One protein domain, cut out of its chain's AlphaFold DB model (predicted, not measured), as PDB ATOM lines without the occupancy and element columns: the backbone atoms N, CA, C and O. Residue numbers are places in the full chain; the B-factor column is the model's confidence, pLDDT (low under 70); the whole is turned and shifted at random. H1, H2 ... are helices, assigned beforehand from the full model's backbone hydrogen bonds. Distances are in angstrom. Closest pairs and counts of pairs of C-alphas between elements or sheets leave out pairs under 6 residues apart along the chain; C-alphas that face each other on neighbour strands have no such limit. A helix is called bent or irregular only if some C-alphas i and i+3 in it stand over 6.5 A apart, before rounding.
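AT A GLANCE: This is residues 9 to 139 of the 395 residues of a protein of Lygus hesperus (UniProt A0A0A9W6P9). The long helix H4 runs through the core and crosses both arms of an open V-shaped helical hairpin, H1 and H2. A second hairpin, H5 and H6, sits past one end of H4, and H7 folds back from H6 to the short H3. The printed part has 131 residues with seven named helices, H1 to H7 in chain order, and no named strand: all helix. It is compact, with a radius of gyration of the C-alphas of 15.0 A and spans of 41 by 38 by 25 A.

HOW THE PARTS SIT: H4, residues 71 to 91, touches H1, residues 9 to 27, at a steep tilt of 66 degrees, closest at the C-alphas of Thr 82 and Gly 14, 4.0 A; H1 does this with residues 10 to 18 alone. H4 touches H2, residues 34 to 51, at a steep 55 degrees, closest C-alphas Gly 79 and Asp 41, 4.0 A. H5, residues 93 to 105, and H6, residues 109 to 123, touch as a hairpin at a shallow 24 degrees, closest C-alphas Phe 103 and Arg 112, 5.7 A. H7, residues 128 to 137, touches H3, residues 57 to 60, closest C-alphas Gln 137 and Ser 57, 5.3 A. In H1, H5 and H7 every O i to N i+4 pair is within hydrogen-bond range; H2 has 9 of 14, H4 16 of 17, H6 6 of 11, and H3 is too short for one.

IN THESE COORDINATES: H4 is 30.4 A long, H1 26.7 A and H2 25.8 A. H1 begins at C-alpha 9 (25.593, 13.459, 27.861), and H7 ends at C-alpha 137 (28.424, 5.546, 17.128). H2 is only just irregular: C-alphas 40 and 43 are 6.9 A apart.

THE WHOLE: The C-alphas of Ser 30 and Glu 63 are farthest apart, 42.0 A. The printed part has no cut and no long link. The model's pLDDT is under 70 at residues 53 to 67, 105 to 129 and 137 to 139.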
ATOM      1  N   TYR A   9      26.759  13.529  26.985       73.75
ATOM      2  CA  TYR A   9      25.593  13.459  27.861       73.75
ATOM      3  C   TYR A   9      25.140  12.007  28.120       73.75
ATOM      4  O   TYR A   9      24.851  11.648  29.260       73.75
ATOM      5  N   TRP A  10      25.211  11.140  27.103       78.12
ATOM      6  CA  TRP A  10      24.901   9.706  27.213       78.12
ATOM      7  C   TRP A  10      25.757   8.977  28.259       78.12
ATOM      8  O   TRP A  10      25.257   8.096  28.954       78.12
ATOM      9  N   LEU A  11      27.033   9.355  28.418       77.12
ATOM     10  CA  LEU A  11      27.937   8.709  29.367       77.12
ATOM     11  C   LEU A  11      27.507   9.008  30.803       77.12
ATOM     12  O   LEU A  11      27.454   8.095  31.618       77.12
ATOM     13  N   TYR A  12      27.165  10.260  31.122       78.44
ATOM     14  CA  TYR A  12      26.693  10.612  32.467       78.44
ATOM     15  C   TYR A  12      25.380   9.908  32.798       78.44
ATOM     16  O   TYR A  12      25.245   9.363  33.891       78.44
ATOM     17  N   GLU A  13      24.437   9.884  31.860       83.69
ATOM     18  CA  GLU A  13      23.135   9.249  32.070       83.69
ATOM     19  C   GLU A  13      23.261   7.720  32.161       83.69
ATOM     20  O   GLU A  13      22.679   7.102  33.051       83.69
ATOM     21  N   GLY A  14      24.121   7.109  31.341       85.88
ATOM     22  CA  GLY A  14      24.464   5.690  31.455       85.88
ATOM     23  C   GLY A  14      25.155   5.349  32.778       85.88
ATOM     24  O   GLY A  14      24.854   4.321  33.381       85.88
ATOM     25  N   ILE A  15      26.042   6.222  33.272       85.12
ATOM     26  CA  ILE A  15      26.671   6.092  34.594       85.12
ATOM     27  C   ILE A  15      25.615   6.137  35.700       85.12
ATOM     28  O   ILE A  15      25.666   5.318  36.614       85.12
ATOM     29  N   VAL A  16      24.662   7.071  35.631       88.38
ATOM     30  CA  VAL A  16      23.567   7.163  36.607       88.38
ATOM     31  C   VAL A  16      22.748   5.875  36.600       88.38
ATOM     32  O   VAL A  16      22.578   5.276  37.661       88.38
ATOM     33  N   GLY A  17      22.318   5.400  35.429       90.69
ATOM     34  CA  GLY A  17      21.566   4.149  35.308       90.69
ATOM     35  C   GLY A  17      22.325   2.934  35.848       90.69
ATOM     36  O   GLY A  17      21.791   2.168  36.650       90.69
ATOM     37  N   TYR A  18      23.607   2.797  35.499       89.56
ATOM     38  CA  TYR A  18      24.460   1.712  35.991       89.56
ATOM     39  C   TYR A  18      24.662   1.764  37.516       89.56
ATOM     40  O   TYR A  18      24.611   0.743  38.203       89.56
ATOM     41  N   MET A  19      24.841   2.959  38.082       89.25
ATOM     42  CA  MET A  19      24.945   3.136  39.531       89.25
ATOM     43  C   MET A  19      23.623   2.819  40.237       89.25
ATOM     44  O   MET A  19      23.652   2.192  41.292       89.25
ATOM     45  N   CYS A  20      22.476   3.198  39.662       90.56
ATOM     46  CA  CYS A  20      21.158   2.822  40.178       90.56
ATOM     47  C   CYS A  20      21.000   1.301  40.251       90.56
ATOM     48  O   CYS A  20      20.547   0.796  41.275       90.56
ATOM     49  N   GLN A  21      21.450   0.571  39.226       90.12
ATOM     50  CA  GLN A  21      21.460  -0.892  39.234       90.12
ATOM     51  C   GLN A  21      22.280  -1.449  40.410       90.12
ATOM     52  O   GLN A  21      21.767  -2.237  41.205       90.12
ATOM     53  N   ILE A  22      23.539  -1.015  40.554       90.25
ATOM     54  CA  ILE A  22      24.450  -1.519  41.597       90.25
ATOM     55  C   ILE A  22      23.963  -1.162  43.005       90.25
ATOM     56  O   ILE A  22      24.006  -1.987  43.920       90.25
ATOM     57  N   LEU A  23      23.570   0.094  43.212       91.19
ATOM     58  CA  LEU A  23      23.142   0.576  44.522       91.19
ATOM     59  C   LEU A  23      21.792  -0.024  44.893       91.19
ATOM     60  O   LEU A  23      21.614  -0.456  46.029       91.19
ATOM     61  N   GLY A  24      20.870  -0.119  43.936       92.12
ATOM     62  CA  GLY A  24      19.576  -0.751  44.137       92.12
ATOM     63  C   GLY A  24      19.715  -2.212  44.555       92.12
ATOM     64  O   GLY A  24      19.087  -2.611  45.533       92.12
ATOM     65  N   SER A  25      20.621  -2.978  43.935       92.56
ATOM     66  CA  SER A  25      20.867  -4.370  44.336       92.56
ATOM     67  C   SER A  25      21.526  -4.523  45.700       92.56
ATOM     68  O   SER A  25      21.320  -5.533  46.367       92.56
ATOM     69  N   GLN A  26      22.297  -3.532  46.149       92.25
ATOM     70  CA  GLN A  26      22.868  -3.524  47.500       92.25
ATOM     71  C   GLN A  26      21.845  -3.106  48.561       92.25
ATOM     72  O   GLN A  26      21.823  -3.671  49.651       92.25
ATOM     73  N   MET A  27      21.003  -2.117  48.254       95.06
ATOM     74  CA  MET A  27      20.003  -1.585  49.182       95.06
ATOM     75  C   MET A  27      18.774  -2.490  49.296       95.06
ATOM     76  O   MET A  27      18.204  -2.626  50.377       95.06
ATOM     77  N   PHE A  28      18.372  -3.117  48.191       94.69
ATOM     78  CA  PHE A  28      17.149  -3.906  48.077       94.69
ATOM     79  C   PHE A  28      17.399  -5.264  47.395       94.69
ATOM     80  O   PHE A  28      16.753  -5.588  46.394       94.69
ATOM     81  N   PRO A  29      18.288  -6.108  47.952       92.62
ATOM     82  CA  PRO A  29      18.719  -7.359  47.319       92.62
ATOM     83  C   PRO A  29      17.591  -8.377  47.112       92.62
ATOM     84  O   PRO A  29      17.727  -9.291  46.306       92.62
ATOM     85  N   SER A  30      16.476  -8.246  47.834       90.75
ATOM     86  CA  SER A  30      15.344  -9.170  47.737       90.75
ATOM     87  C   SER A  30      14.483  -8.982  46.486       90.75
ATOM     88  O   SER A  30      13.689  -9.869  46.177       90.75
ATOM     89  N   TRP A  31      14.588  -7.846  45.786       90.94
ATOM     90  CA  TRP A  31      13.733  -7.575  44.626       90.94
ATOM     91  C   TRP A  31      14.353  -6.674  43.561       90.94
ATOM     92  O   TRP A  31      13.998  -6.824  42.398       90.94
ATOM     93  N   TYR A  32      15.260  -5.763  43.913       91.44
ATOM     94  CA  TYR A  32      15.898  -4.874  42.947       91.44
ATOM     95  C   TYR A  32      17.209  -5.502  42.482       91.44
ATOM     96  O   TYR A  32      18.273  -5.191  43.000       91.44
ATOM     97  N   THR A  33      17.151  -6.436  41.539       89.94
ATOM     98  CA  THR A  33      18.359  -7.030  40.947       89.94
ATOM     99  C   THR A  33      18.413  -6.724  39.451       89.94
ATOM    100  O   THR A  33      17.747  -5.809  38.965       89.94
ATOM    101  N   GLU A  34      19.241  -7.453  38.711       89.56
ATOM    102  CA  GLU A  34      19.508  -7.221  37.294       89.56
ATOM    103  C   GLU A  34      18.249  -7.224  36.415       89.56
ATOM    104  O   GLU A  34      18.159  -6.443  35.466       89.56
ATOM    105  N   TRP A  35      17.231  -8.013  36.774       92.56
ATOM    106  CA  TRP A  35      15.979  -8.089  36.020       92.56
ATOM    107  C   TRP A  35      15.236  -6.748  35.898       92.56
ATOM    108  O   TRP A  35      14.532  -6.550  34.909       92.56
ATOM    109  N   ILE A  36      15.393  -5.824  36.860       93.25
ATOM    110  CA  ILE A  36      14.776  -4.489  36.799       93.25
ATOM    111  C   ILE A  36      15.331  -3.726  35.597       93.25
ATOM    112  O   ILE A  36      14.567  -3.256  34.755       93.25
ATOM    113  N   THR A  37      16.657  -3.658  35.479       93.06
ATOM    114  CA  THR A  37      17.334  -2.983  34.366       93.06
ATOM    115  C   THR A  37      17.043  -3.678  33.039       93.06
ATOM    116  O   THR A  37      16.826  -3.015  32.026       93.06
ATOM    117  N   LEU A  38      16.961  -5.013  33.022       95.62
ATOM    118  CA  LEU A  38      16.578  -5.738  31.808       95.62
ATOM    119  C   LEU A  38      15.177  -5.351  31.326       95.62
ATOM    120  O   LEU A  38      15.003  -5.025  30.151       95.62
ATOM    121  N   HIS A  39      14.201  -5.354  32.235       94.69
ATOM    122  CA  HIS A  39      12.802  -5.113  31.905       94.69
ATOM    123  C   HIS A  39      12.490  -3.649  31.576       94.69
ATOM    124  O   HIS A  39      11.710  -3.391  30.661       94.69
ATOM    125  N   TYR A  40      13.060  -2.696  32.319       92.94
ATOM    126  CA  TYR A  40      12.703  -1.277  32.207       92.94
ATOM    127  C   TYR A  40      13.626  -0.469  31.288       92.94
ATOM    128  O   TYR A  40      13.160   0.503  30.695       92.94
ATOM    129  N   ASP A  41      14.887  -0.879  31.122       93.31
ATOM    130  CA  ASP A  41      15.880  -0.116  30.359       93.31
ATOM    131  C   ASP A  41      16.279  -0.835  29.063       93.31
ATOM    132  O   ASP A  41      16.069  -0.315  27.963       93.31
ATOM    133  N   LEU A  42      16.832  -2.047  29.172       95.25
ATOM    134  CA  LEU A  42      17.466  -2.737  28.044       95.25
ATOM    135  C   LEU A  42      16.455  -3.186  26.987       95.25
ATOM    136  O   LEU A  42      16.579  -2.827  25.814       95.25
ATOM    137  N   GLN A  43      15.456  -3.975  27.386       95.38
ATOM    138  CA  GLN A  43      14.505  -4.568  26.446       95.38
ATOM    139  C   GLN A  43      13.620  -3.506  25.775       95.38
ATOM    140  O   GLN A  43      13.494  -3.561  24.550       95.38
ATOM    141  N   PRO A  44      13.065  -2.499  26.486       93.94
ATOM    142  CA  PRO A  44      12.310  -1.424  25.845       93.94
ATOM    143  C   PRO A  44      13.150  -0.626  24.843       93.94
ATOM    144  O   PRO A  44      12.667  -0.311  23.757       93.94
ATOM    145  N   ALA A  45      14.421  -0.345  25.150       92.12
ATOM    146  CA  ALA A  45      15.302   0.329  24.202       92.12
ATOM    147  C   ALA A  45      15.508  -0.513  22.928       92.12
ATOM    148  O   ALA A  45      15.336   0.003  21.823       92.12
ATOM    149  N   MET A  46      15.780  -1.818  23.066       92.31
ATOM    150  CA  MET A  46      15.922  -2.731  21.920       92.31
ATOM    151  C   MET A  46      14.645  -2.858  21.079       92.31
ATOM    152  O   MET A  46      14.717  -3.182  19.895       92.31
ATOM    153  N   GLU A  47      13.467  -2.656  21.667       90.69
ATOM    154  CA  GLU A  47      12.206  -2.664  20.921       90.69
ATOM    155  C   GLU A  47      11.995  -1.405  20.105       90.69
ATOM    156  O   GLU A  47      11.442  -1.483  19.012       90.69
ATOM    157  N   VAL A  48      12.407  -0.259  20.642       88.00
ATOM    158  CA  VAL A  48      12.221   1.039  20.003       88.00
ATOM    159  C   VAL A  48      13.238   1.235  18.880       88.00
ATOM    160  O   VAL A  48      12.862   1.705  17.808       88.00
ATOM    161  N   GLU A  49      14.502   0.849  19.074       85.94
ATOM    162  CA  GLU A  49      15.596   1.177  18.144       85.94
ATOM    163  C   GLU A  49      15.340   0.807  16.673       85.94
ATOM    164  O   GLU A  49      15.503   1.683  15.819       85.94
ATOM    165  N   PRO A  50      14.811  -0.388  16.341       83.19
ATOM    166  CA  PRO A  50      14.515  -0.755  14.957       83.19
ATOM    167  C   PRO A  50      13.493   0.141  14.239       83.19
ATOM    168  O   PRO A  50      13.428   0.131  13.008       83.19
ATOM    169  N   TRP A  51      12.662   0.880  14.982       76.69
ATOM    170  CA  TRP A  51      11.635   1.779  14.440       76.69
ATOM    171  C   TRP A  51      12.115   3.223  14.305       76.69
ATOM    172  O   TRP A  51      11.467   4.016  13.623       76.69
ATOM    173  N   PHE A  52      13.251   3.561  14.918       71.56
ATOM    174  CA  PHE A  52      13.813   4.909  14.944       71.56
ATOM    175  C   PHE A  52      15.291   4.950  14.483       71.56
ATOM    176  O   PHE A  52      16.115   5.584  15.154       71.56
ATOM    177  N   PRO A  53      15.637   4.337  13.324       56.12
ATOM    178  CA  PRO A  53      17.024   4.064  12.919       56.12
ATOM    179  C   PRO A  53      17.882   5.319  12.659       56.12
ATOM    180  O   PRO A  53      19.103   5.265  12.716       56.12
ATOM    181  N   SER A  54      17.278   6.490  12.432       49.31
ATOM    182  CA  SER A  54      18.001   7.733  12.108       49.31
ATOM    183  C   SER A  54      18.098   8.741  13.259       49.31
ATOM    184  O   SER A  54      18.679   9.813  13.102       49.31
ATOM    185  N   THR A  55      17.529   8.433  14.426       49.88
ATOM    186  CA  THR A  55      17.624   9.306  15.613       49.88
ATOM    187  C   THR A  55      18.807   8.946  16.511       49.88
ATOM    188  O   THR A  55      19.071   9.677  17.459       49.88
ATOM    189  N   LEU A  56      19.525   7.846  16.233       50.16
ATOM    190  CA  LEU A  56      20.298   7.148  17.265       50.16
ATOM    191  C   LEU A  56      21.797   6.971  17.093       50.16
ATOM    192  O   LEU A  56      22.466   6.830  18.114       50.16
ATOM    193  N   SER A  57      22.341   7.147  15.889       47.78
ATOM    194  CA  SER A  57      23.724   7.638  15.795       47.78
ATOM    195  C   SER A  57      23.837   8.981  16.547       47.78
ATOM    196  O   SER A  57      24.856   9.289  17.162       47.78
ATOM    197  N   ASN A  58      22.711   9.713  16.671       45.78
ATOM    198  CA  ASN A  58      22.661  10.954  17.426       45.78
ATOM    199  C   ASN A  58      22.504  10.836  18.953       45.78
ATOM    200  O   ASN A  58      22.719  11.833  19.640       45.78
ATOM    201  N   ALA A  59      22.151   9.671  19.513       48.41
ATOM    202  CA  ALA A  59      22.131   9.504  20.975       48.41
ATOM    203  C   ALA A  59      23.548   9.631  21.560       48.41
ATOM    204  O   ALA A  59      23.726  10.084  22.687       48.41
ATOM    205  N   MET A  60      24.551   9.303  20.746       49.97
ATOM    206  CA  MET A  60      25.960   9.571  20.996       49.97
ATOM    207  C   MET A  60      26.501  10.696  20.086       49.97
ATOM    208  O   MET A  60      27.720  10.806  19.947       49.97
ATOM    209  N   ASN A  61      25.635  11.527  19.460       53.78
ATOM    210  CA  ASN A  61      26.122  12.619  18.606       53.78
ATOM    211  C   ASN A  61      26.957  13.569  19.453       53.78
ATOM    212  O   ASN A  61      26.529  14.041  20.505       53.78
ATOM    213  N   ARG A  62      28.111  13.923  18.909       54.47
ATOM    214  CA  ARG A  62      29.081  14.807  19.530       54.47
ATOM    215  C   ARG A  62      28.667  16.279  19.502       54.47
ATOM    216  O   ARG A  62      29.111  17.056  20.338       54.47
ATOM    217  N   GLU A  63      27.809  16.665  18.559       52.94
ATOM    218  CA  GLU A  63      27.650  18.073  18.175       52.94
ATOM    219  C   GLU A  63      26.285  18.681  18.518       52.94
ATOM    220  O   GLU A  63      26.127  19.904  18.477       52.94
ATOM    221  N   LYS A  64      25.276  17.865  18.855       58.28
ATOM    222  CA  LYS A  64      23.905  18.338  19.114       58.28
ATOM    223  C   LYS A  64      23.309  17.677  20.356       58.28
ATOM    224  O   LYS A  64      23.556  16.495  20.573       58.28
ATOM    225  N   PRO A  65      22.497  18.404  21.149       62.25
ATOM    226  CA  PRO A  65      21.763  17.792  22.251       62.25
ATOM    227  C   PRO A  65      20.862  16.666  21.721       62.25
ATOM    228  O   PRO A  65      20.274  16.819  20.642       62.25
ATOM    229  N   PRO A  66      20.717  15.551  22.460       65.56
ATOM    230  CA  PRO A  66      19.790  14.506  22.062       65.56
ATOM    231  C   PRO A  66      18.366  15.067  22.039       65.56
ATOM    232  O   PRO A  66      17.939  15.793  22.939       65.56
ATOM    233  N   ASN A  67      17.612  14.738  20.992       68.88
ATOM    234  CA  ASN A  67      16.213  15.132  20.889       68.88
ATOM    235  C   ASN A  67      15.359  14.204  21.765       68.88
ATOM    236  O   ASN A  67      14.934  13.142  21.320       68.88
ATOM    237  N   LEU A  68      15.106  14.621  23.006       76.44
ATOM    238  CA  LEU A  68      14.343  13.860  24.003       76.44
ATOM    239  C   LEU A  68      12.853  14.246  24.049       76.44
ATOM    240  O   LEU A  68      12.176  14.036  25.054       76.44
ATOM    241  N   ASN A  69      12.313  14.791  22.955       79.19
ATOM    242  CA  ASN A  69      10.947  15.328  22.919       79.19
ATOM    243  C   ASN A  69       9.844  14.255  22.864       79.19
ATOM    244  O   ASN A  69       8.663  14.594  22.882       79.19
ATOM    245  N   SER A  70      10.197  12.970  22.773       84.00
ATOM    246  CA  SER A  70       9.236  11.863  22.772       84.00
ATOM    247  C   SER A  70       9.631  10.786  23.776       84.00
ATOM    248  O   SER A  70      10.817  10.590  24.045       84.00
ATOM    249  N   LEU A  71       8.637  10.048  24.276       85.31
ATOM    250  CA  LEU A  71       8.869   8.905  25.161       85.31
ATOM    251  C   LEU A  71       9.776   7.861  24.496       85.31
ATOM    252  O   LEU A  71      10.706   7.386  25.127       85.31
ATOM    253  N   ALA A  72       9.567   7.575  23.207       83.81
ATOM    254  CA  ALA A  72      10.406   6.646  22.451       83.81
ATOM    255  C   ALA A  72      11.881   7.080  22.435       83.81
ATOM    256  O   ALA A  72      12.768   6.278  22.724       83.81
ATOM    257  N   ALA A  73      12.148   8.362  22.165       80.69
ATOM    258  CA  ALA A  73      13.509   8.888  22.172       80.69
ATOM    259  C   ALA A  73      14.148   8.837  23.571       80.69
ATOM    260  O   ALA A  73      15.327   8.516  23.681       80.69
ATOM    261  N   GLN A  74      13.377   9.098  24.633       84.69
ATOM    262  CA  GLN A  74      13.850   8.986  26.018       84.69
ATOM    263  C   GLN A  74      14.153   7.535  26.403       84.69
ATOM    264  O   GLN A  74      15.267   7.249  26.834       84.69
ATOM    265  N   THR A  75      13.199   6.616  26.205       88.88
ATOM    266  CA  THR A  75      13.358   5.177  26.479       88.88
ATOM    267  C   THR A  75      14.621   4.640  25.833       88.88
ATOM    268  O   THR A  75      15.406   3.934  26.460       88.88
ATOM    269  N   LEU A  76      14.842   5.020  24.583       86.31
ATOM    270  CA  LEU A  76      15.984   4.555  23.836       86.31
ATOM    271  C   LEU A  76      17.291   5.211  24.300       86.31
ATOM    272  O   LEU A  76      18.265   4.509  24.552       86.31
ATOM    273  N   PHE A  77      17.315   6.532  24.485       85.25
ATOM    274  CA  PHE A  77      18.506   7.239  24.953       85.25
ATOM    275  C   PHE A  77      18.987   6.733  26.323       85.25
ATOM    276  O   PHE A  77      20.146   6.336  26.454       85.25
ATOM    277  N   TYR A  78      18.107   6.700  27.329       87.62
ATOM    278  CA  TYR A  78      18.465   6.243  28.676       87.62
ATOM    279  C   TYR A  78      18.738   4.738  28.698       87.62
ATOM    280  O   TYR A  78      19.774   4.310  29.208       87.62
ATOM    281  N   GLY A  79      17.868   3.936  28.077       90.75
ATOM    282  CA  GLY A  79      17.988   2.483  28.099       90.75
ATOM    283  C   GLY A  79      19.234   1.966  27.379       90.75
ATOM    284  O   GLY A  79      19.951   1.120  27.920       90.75
ATOM    285  N   LYS A  80      19.569   2.519  26.203       88.38
ATOM    286  CA  LYS A  80      20.797   2.163  25.472       88.38
ATOM    287  C   LYS A  80      22.047   2.610  26.224       88.38
ATOM    288  O   LYS A  80      22.989   1.826  26.332       88.38
ATOM    289  N   SER A  81      22.048   3.820  26.791       86.25
ATOM    290  CA  SER A  81      23.183   4.333  27.571       86.25
ATOM    291  C   SER A  81      23.474   3.449  28.785       86.25
ATOM    292  O   SER A  81      24.598   2.974  28.942       86.25
ATOM    293  N   THR A  82      22.458   3.149  29.599       90.19
ATOM    294  CA  THR A  82      22.580   2.251  30.758       90.19
ATOM    295  C   THR A  82      23.054   0.862  30.342       90.19
ATOM    296  O   THR A  82      23.972   0.309  30.948       90.19
ATOM    297  N   SER A  83      22.487   0.311  29.266       91.44
ATOM    298  CA  SER A  83      22.837  -1.028  28.786       91.44
ATOM    299  C   SER A  83      24.273  -1.122  28.271       91.44
ATOM    300  O   SER A  83      24.939  -2.121  28.523       91.44
ATOM    301  N   CYS A  84      24.781  -0.087  27.596       87.00
ATOM    302  CA  CYS A  84      26.171  -0.054  27.145       87.00
ATOM    303  C   CYS A  84      27.144  -0.046  28.333       87.00
ATOM    304  O   CYS A  84      28.113  -0.802  28.340       87.00
ATOM    305  N   LEU A  85      26.877   0.769  29.359       86.25
ATOM    306  CA  LEU A  85      27.700   0.819  30.576       86.25
ATOM    307  C   LEU A  85      27.637  -0.511  31.343       86.25
ATOM    308  O   LEU A  85      28.668  -1.003  31.800       86.25
ATOM    309  N   ARG A  86      26.454  -1.131  31.423       90.38
ATOM    310  CA  ARG A  86      26.283  -2.467  32.007       90.38
ATOM    311  C   ARG A  86      27.064  -3.533  31.237       90.38
ATOM    312  O   ARG A  86      27.739  -4.345  31.864       90.38
ATOM    313  N   MET A  87      27.030  -3.501  29.905       89.50
ATOM    314  CA  MET A  87      27.805  -4.406  29.054       89.50
ATOM    315  C   MET A  87      29.304  -4.293  29.351       89.50
ATOM    316  O   MET A  87      29.951  -5.311  29.586       89.50
ATOM    317  N   MET A  88      29.842  -3.071  29.450       83.69
ATOM    318  CA  MET A  88      31.241  -2.841  29.843       83.69
ATOM    319  C   MET A  88      31.543  -3.375  31.250       83.69
ATOM    320  O   MET A  88      32.522  -4.091  31.448       83.69
ATOM    321  N   GLY A  89      30.683  -3.063  32.223       84.81
ATOM    322  CA  GLY A  89      30.850  -3.489  33.611       84.81
ATOM    323  C   GLY A  89      30.743  -5.000  33.819       84.81
ATOM    324  O   GLY A  89      31.380  -5.531  34.724       84.81
ATOM    325  N   SER A  90      29.990  -5.705  32.972       87.56
ATOM    326  CA  SER A  90      29.815  -7.161  33.060       87.56
ATOM    327  C   SER A  90      31.080  -7.956  32.722       87.56
ATOM    328  O   SER A  90      31.228  -9.093  33.162       87.56
ATOM    329  N   MET A  91      32.010  -7.358  31.973       81.56
ATOM    330  CA  MET A  91      33.253  -8.010  31.569       81.56
ATOM    331  C   MET A  91      34.260  -8.141  32.708       81.56
ATOM    332  O   MET A  91      34.907  -9.173  32.860       81.56
ATOM    333  N   ASP A  92      34.416  -7.060  33.469       79.50
ATOM    334  CA  ASP A  92      35.313  -6.962  34.614       79.50
ATOM    335  C   ASP A  92      34.757  -5.918  35.582       79.50
ATOM    336  O   ASP A  92      35.122  -4.738  35.571       79.50
ATOM    337  N   PHE A  93      33.837  -6.371  36.429       82.44
ATOM    338  CA  PHE A  93      33.150  -5.513  37.387       82.44
ATOM    339  C   PHE A  93      34.119  -4.786  38.326       82.44
ATOM    340  O   PHE A  93      33.911  -3.615  38.652       82.44
ATOM    341  N   THR A  94      35.177  -5.468  38.771       81.44
ATOM    342  CA  THR A  94      36.116  -4.936  39.765       81.44
ATOM    343  C   THR A  94      36.925  -3.794  39.176       81.44
ATOM    344  O   THR A  94      36.960  -2.704  39.755       81.44
ATOM    345  N   ASN A  95      37.529  -4.018  38.008       77.25
ATOM    346  CA  ASN A  95      38.276  -2.979  37.317       77.25
ATOM    347  C   ASN A  95      37.339  -1.839  36.905       77.25
ATOM    348  O   ASN A  95      37.595  -0.684  37.231       77.25
ATOM    349  N   PHE A  96      36.191  -2.148  36.299       79.62
ATOM    350  CA  PHE A  96      35.247  -1.124  35.861       79.62
ATOM    351  C   PHE A  96      34.775  -0.228  37.018       79.62
ATOM    352  O   PHE A  96      34.782   0.999  36.908       79.62
ATOM    353  N   ARG A  97      34.459  -0.809  38.182       79.38
ATOM    354  CA  ARG A  97      34.114  -0.056  39.399       79.38
ATOM    355  C   ARG A  97      35.271   0.812  39.900       79.38
ATOM    356  O   ARG A  97      35.042   1.945  40.338       79.38
ATOM    357  N   PHE A  98      36.501   0.301  39.866       77.00
ATOM    358  CA  PHE A  98      37.684   1.081  40.226       77.00
ATOM    359  C   PHE A  98      37.824   2.305  39.313       77.00
ATOM    360  O   PHE A  98      37.960   3.423  39.809       77.00
ATOM    361  N   GLN A  99      37.669   2.126  38.001       72.50
ATOM    362  CA  GLN A  99      37.773   3.213  37.025       72.50
ATOM    363  C   GLN A  99      36.656   4.241  37.163       72.50
ATOM    364  O   GLN A  99      36.910   5.445  37.134       72.50
ATOM    365  N   MET A 100      35.436   3.785  37.432       76.12
ATOM    366  CA  MET A 100      34.322   4.654  37.800       76.12
ATOM    367  C   MET A 100      34.643   5.504  39.035       76.12
ATOM    368  O   MET A 100      34.374   6.704  39.060       76.12
ATOM    369  N   THR A 101      35.280   4.917  40.050       75.56
ATOM    370  CA  THR A 101      35.707   5.656  41.248       75.56
ATOM    371  C   THR A 101      36.750   6.720  40.897       75.56
ATOM    372  O   THR A 101      36.612   7.873  41.311       75.56
ATOM    373  N   GLN A 102      37.743   6.371  40.069       71.06
ATOM    374  CA  GLN A 102      38.751   7.319  39.585       71.06
ATOM    375  C   GLN A 102      38.122   8.470  38.795       71.06
ATOM    376  O   GLN A 102      38.473   9.633  39.017       71.06
ATOM    377  N   PHE A 103      37.147   8.178  37.932       70.81
ATOM    378  CA  PHE A 103      36.405   9.183  37.171       70.81
ATOM    379  C   PHE A 103      35.749  10.231  38.085       70.81
ATOM    380  O   PHE A 103      35.863  11.433  37.830       70.81
ATOM    381  N   PHE A 104      35.125   9.804  39.187       70.81
ATOM    382  CA  PHE A 104      34.500  10.721  40.148       70.81
ATOM    383  C   PHE A 104      35.506  11.490  41.017       70.81
ATOM    384  O   PHE A 104      35.212  12.614  41.431       70.81
ATOM    385  N   SER A 105      36.688  10.927  41.288       68.56
ATOM    386  CA  SER A 105      37.715  11.573  42.120       68.56
ATOM    387  C   SER A 105      38.445  12.736  41.432       68.56
ATOM    388  O   SER A 105      38.971  13.616  42.114       68.56
ATOM    389  N   HIS A 106      38.464  12.796  40.097       64.25
ATOM    390  CA  HIS A 106      39.155  13.858  39.358       64.25
ATOM    391  C   HIS A 106      38.283  15.120  39.204       64.25
ATOM    392  O   HIS A 106      37.063  15.035  39.059       64.25
ATOM    393  N   LYS A 107      38.886  16.321  39.213       55.41
ATOM    394  CA  LYS A 107      38.213  17.613  38.933       55.41
ATOM    395  C   LYS A 107      38.556  18.096  37.513       55.41
ATOM    396  O   LYS A 107      39.730  18.143  37.168       55.41
ATOM    397  N   GLY A 108      37.549  18.494  36.726       56.47
ATOM    398  CA  GLY A 108      37.701  19.032  35.358       56.47
ATOM    399  C   GLY A 108      37.202  18.089  34.249       56.47
ATOM    400  O   GLY A 108      37.445  16.890  34.307       56.47
ATOM    401  N   ASP A 109      36.481  18.624  33.256       53.38
ATOM    402  CA  ASP A 109      35.713  17.840  32.261       53.38
ATOM    403  C   ASP A 109      36.594  17.173  31.185       53.38
ATOM    404  O   ASP A 109      36.413  16.005  30.854       53.38
ATOM    405  N   ILE A 110      37.623  17.883  30.708       48.31
ATOM    406  CA  ILE A 110      38.529  17.416  29.641       48.31
ATOM    407  C   ILE A 110      39.471  16.301  30.145       48.31
ATOM    408  O   ILE A 110      39.798  15.381  29.398       48.31
ATOM    409  N   SER A 111      39.844  16.320  31.432       50.59
ATOM    410  CA  SER A 111      40.695  15.295  32.058       50.59
ATOM    411  C   SER A 111      39.924  14.033  32.473       50.59
ATOM    412  O   SER A 111      40.506  12.958  32.508       50.59
ATOM    413  N   ARG A 112      38.613  14.121  32.746       53.75
ATOM    414  CA  ARG A 112      37.765  12.966  33.118       53.75
ATOM    415  C   ARG A 112      37.474  12.017  31.949       53.75
ATOM    416  O   ARG A 112      37.377  10.813  32.160       53.75
ATOM    417  N   LYS A 113      37.379  12.559  30.727       54.75
ATOM    418  CA  LYS A 113      37.137  11.839  29.457       54.75
ATOM    419  C   LYS A 113      38.246  10.837  29.132       54.75
ATOM    420  O   LYS A 113      37.976   9.675  28.853       54.75
ATOM    421  N   LYS A 114      39.492  11.305  29.217       51.72
ATOM    422  CA  LYS A 114      40.699  10.510  28.974       51.72
ATOM    423  C   LYS A 114      40.816   9.365  29.991       51.72
ATOM    424  O   LYS A 114      41.178   8.258  29.637       51.72
ATOM    425  N   LEU A 115      40.385   9.607  31.232       53.56
ATOM    426  CA  LEU A 115      40.462   8.632  32.317       53.56
ATOM    427  C   LEU A 115      39.544   7.412  32.159       53.56
ATOM    428  O   LEU A 115      39.967   6.325  32.515       53.56
ATOM    429  N   LEU A 116      38.304   7.535  31.676       55.94
ATOM    430  CA  LEU A 116      37.410   6.364  31.637       55.94
ATOM    431  C   LEU A 116      37.753   5.428  30.467       55.94
ATOM    432  O   LEU A 116      37.732   4.217  30.641       55.94
ATOM    433  N   TYR A 117      38.147   5.975  29.315       57.28
ATOM    434  CA  TYR A 117      38.573   5.169  28.168       57.28
ATOM    435  C   TYR A 117      40.007   4.674  28.336       57.28
ATOM    436  O   TYR A 117      40.214   3.468  28.399       57.28
ATOM    437  N   GLU A 118      40.981   5.566  28.542       53.28
ATOM    438  CA  GLU A 118      42.391   5.169  28.605       53.28
ATOM    439  C   GLU A 118      42.758   4.421  29.884       53.28
ATOM    440  O   GLU A 118      43.696   3.630  29.848       53.28
ATOM    441  N   ASN A 119      42.062   4.608  31.014       49.97
ATOM    442  CA  ASN A 119      42.402   3.817  32.197       49.97
ATOM    443  C   ASN A 119      41.864   2.388  32.104       49.97
ATOM    444  O   ASN A 119      42.571   1.464  32.499       49.97
ATOM    445  N   VAL A 120      40.644   2.174  31.590       50.12
ATOM    446  CA  VAL A 120      40.141   0.799  31.443       50.12
ATOM    447  C   VAL A 120      40.972   0.055  30.392       50.12
ATOM    448  O   VAL A 120      41.385  -1.078  30.631       50.12
ATOM    449  N   ASP A 121      41.310   0.732  29.295       54.03
ATOM    450  CA  ASP A 121      42.171   0.216  28.233       54.03
ATOM    451  C   ASP A 121      43.631   0.009  28.697       54.03
ATOM    452  O   ASP A 121      44.221  -1.026  28.402       54.03
ATOM    453  N   SER A 122      44.207   0.893  29.525       49.94
ATOM    454  CA  SER A 122      45.565   0.703  30.075       49.94
ATOM    455  C   SER A 122      45.668  -0.391  31.138       49.94
ATOM    456  O   SER A 122      46.706  -1.040  31.216       49.94
ATOM    457  N   VAL A 123      44.615  -0.649  31.922       44.59
ATOM    458  CA  VAL A 123      44.593  -1.784  32.866       44.59
ATOM    459  C   VAL A 123      44.384  -3.115  32.141       44.59
ATOM    460  O   VAL A 123      44.911  -4.135  32.576       44.59
ATOM    461  N   LEU A 124      43.648  -3.113  31.026       49.03
ATOM    462  CA  LEU A 124      43.492  -4.287  30.165       49.03
ATOM    463  C   LEU A 124      44.629  -4.439  29.139       49.03
ATOM    464  O   LEU A 124      44.601  -5.397  28.375       49.03
ATOM    465  N   GLU A 125      45.589  -3.507  29.095       50.56
ATOM    466  CA  GLU A 125      46.616  -3.375  28.047       50.56
ATOM    467  C   GLU A 125      46.050  -3.453  26.608       50.56
ATOM    468  O   GLU A 125      46.673  -3.996  25.696       50.56
ATOM    469  N   THR A 126      44.853  -2.910  26.368       54.50
ATOM    470  CA  THR A 126      44.207  -2.910  25.041       54.50
ATOM    471  C   THR A 126      43.621  -1.544  24.676       54.50
ATOM    472  O   THR A 126      43.720  -0.627  25.465       54.50
ATOM    473  N   LYS A 127      43.050  -1.376  23.470       61.91
ATOM    474  CA  LYS A 127      42.220  -0.211  23.066       61.91
ATOM    475  C   LYS A 127      40.759  -0.606  22.796       61.91
ATOM    476  O   LYS A 127      40.091  -0.068  21.914       61.91
ATOM    477  N   ARG A 128      40.300  -1.678  23.449       69.50
ATOM    478  CA  ARG A 128      39.069  -2.386  23.072       69.50
ATOM    479  C   ARG A 128      37.819  -1.582  23.402       69.50
ATOM    480  O   ARG A 128      36.860  -1.625  22.639       69.50
ATOM    481  N   LEU A 129      37.806  -0.855  24.516       68.31
ATOM    482  CA  LEU A 129      36.611  -0.125  24.941       68.31
ATOM    483  C   LEU A 129      36.429   1.178  24.184       68.31
ATOM    484  O   LEU A 129      35.300   1.516  23.823       68.31
ATOM    485  N   GLU A 130      37.530   1.874  23.912       70.06
ATOM    486  CA  GLU A 130      37.518   3.020  23.017       70.06
ATOM    487  C   GLU A 130      36.972   2.599  21.641       70.06
ATOM    488  O   GLU A 130      35.929   3.105  21.215       70.06
ATOM    489  N   ASN A 131      37.587   1.595  21.004       74.25
ATOM    490  CA  ASN A 131      37.171   1.096  19.688       74.25
ATOM    491  C   ASN A 131      35.727   0.577  19.676       74.25
ATOM    492  O   ASN A 131      34.987   0.834  18.727       74.25
ATOM    493  N   MET A 132      35.291  -0.090  20.750       78.12
ATOM    494  CA  MET A 132      33.892  -0.463  20.925       78.12
ATOM    495  C   MET A 132      32.988   0.755  20.838       78.12
ATOM    496  O   MET A 132      32.134   0.812  19.965       78.12
ATOM    497  N   ILE A 133      33.184   1.758  21.682       73.12
ATOM    498  CA  ILE A 133      32.286   2.915  21.710       73.12
ATOM    499  C   ILE A 133      32.269   3.642  20.363       73.12
ATOM    500  O   ILE A 133      31.196   4.035  19.915       73.12
ATOM    501  N   PHE A 134      33.417   3.771  19.695       73.75
ATOM    502  CA  PHE A 134      33.483   4.329  18.344       73.75
ATOM    503  C   PHE A 134      32.683   3.497  17.330       73.75
ATOM    504  O   PHE A 134      31.853   4.053  16.617       73.75
ATOM    505  N   SER A 135      32.846   2.171  17.315       76.12
ATOM    506  CA  SER A 135      32.141   1.297  16.361       76.12
ATOM    507  C   SER A 135      30.612   1.296  16.520       76.12
ATOM    508  O   SER A 135      29.909   0.978  15.568       76.12
ATOM    509  N   TRP A 136      30.076   1.688  17.683       75.06
ATOM    510  CA  TRP A 136      28.627   1.771  17.939       75.06
ATOM    511  C   TRP A 136      28.029   3.157  17.648       75.06
ATOM    512  O   TRP A 136      26.805   3.304  17.618       75.06
ATOM    513  N   GLN A 137      28.867   4.183  17.454       66.69
ATOM    514  CA  GLN A 137      28.424   5.546  17.128       66.69
ATOM    515  C   GLN A 137      27.977   5.674  15.667       66.69
ATOM    516  O   GLN A 137      27.034   6.412  15.376       66.69
ATOM    517  N   ASP A 138      28.601   4.907  14.774       61.31
ATOM    518  CA  ASP A 138      28.442   5.027  13.320       61.31
ATOM    519  C   ASP A 138      27.540   3.936  12.713       61.31
ATOM    520  O   ASP A 138      27.604   3.652  11.515       61.31
ATOM    521  N   THR A 139      26.697   3.296  13.529       65.94
ATOM    522  CA  THR A 139      25.820   2.194  13.099       65.94
ATOM    523  C   THR A 139      24.347   2.562  13.169       65.94
ATOM    524  O   THR A 139      23.892   3.168  14.136       65.94
TER     525      THR A 139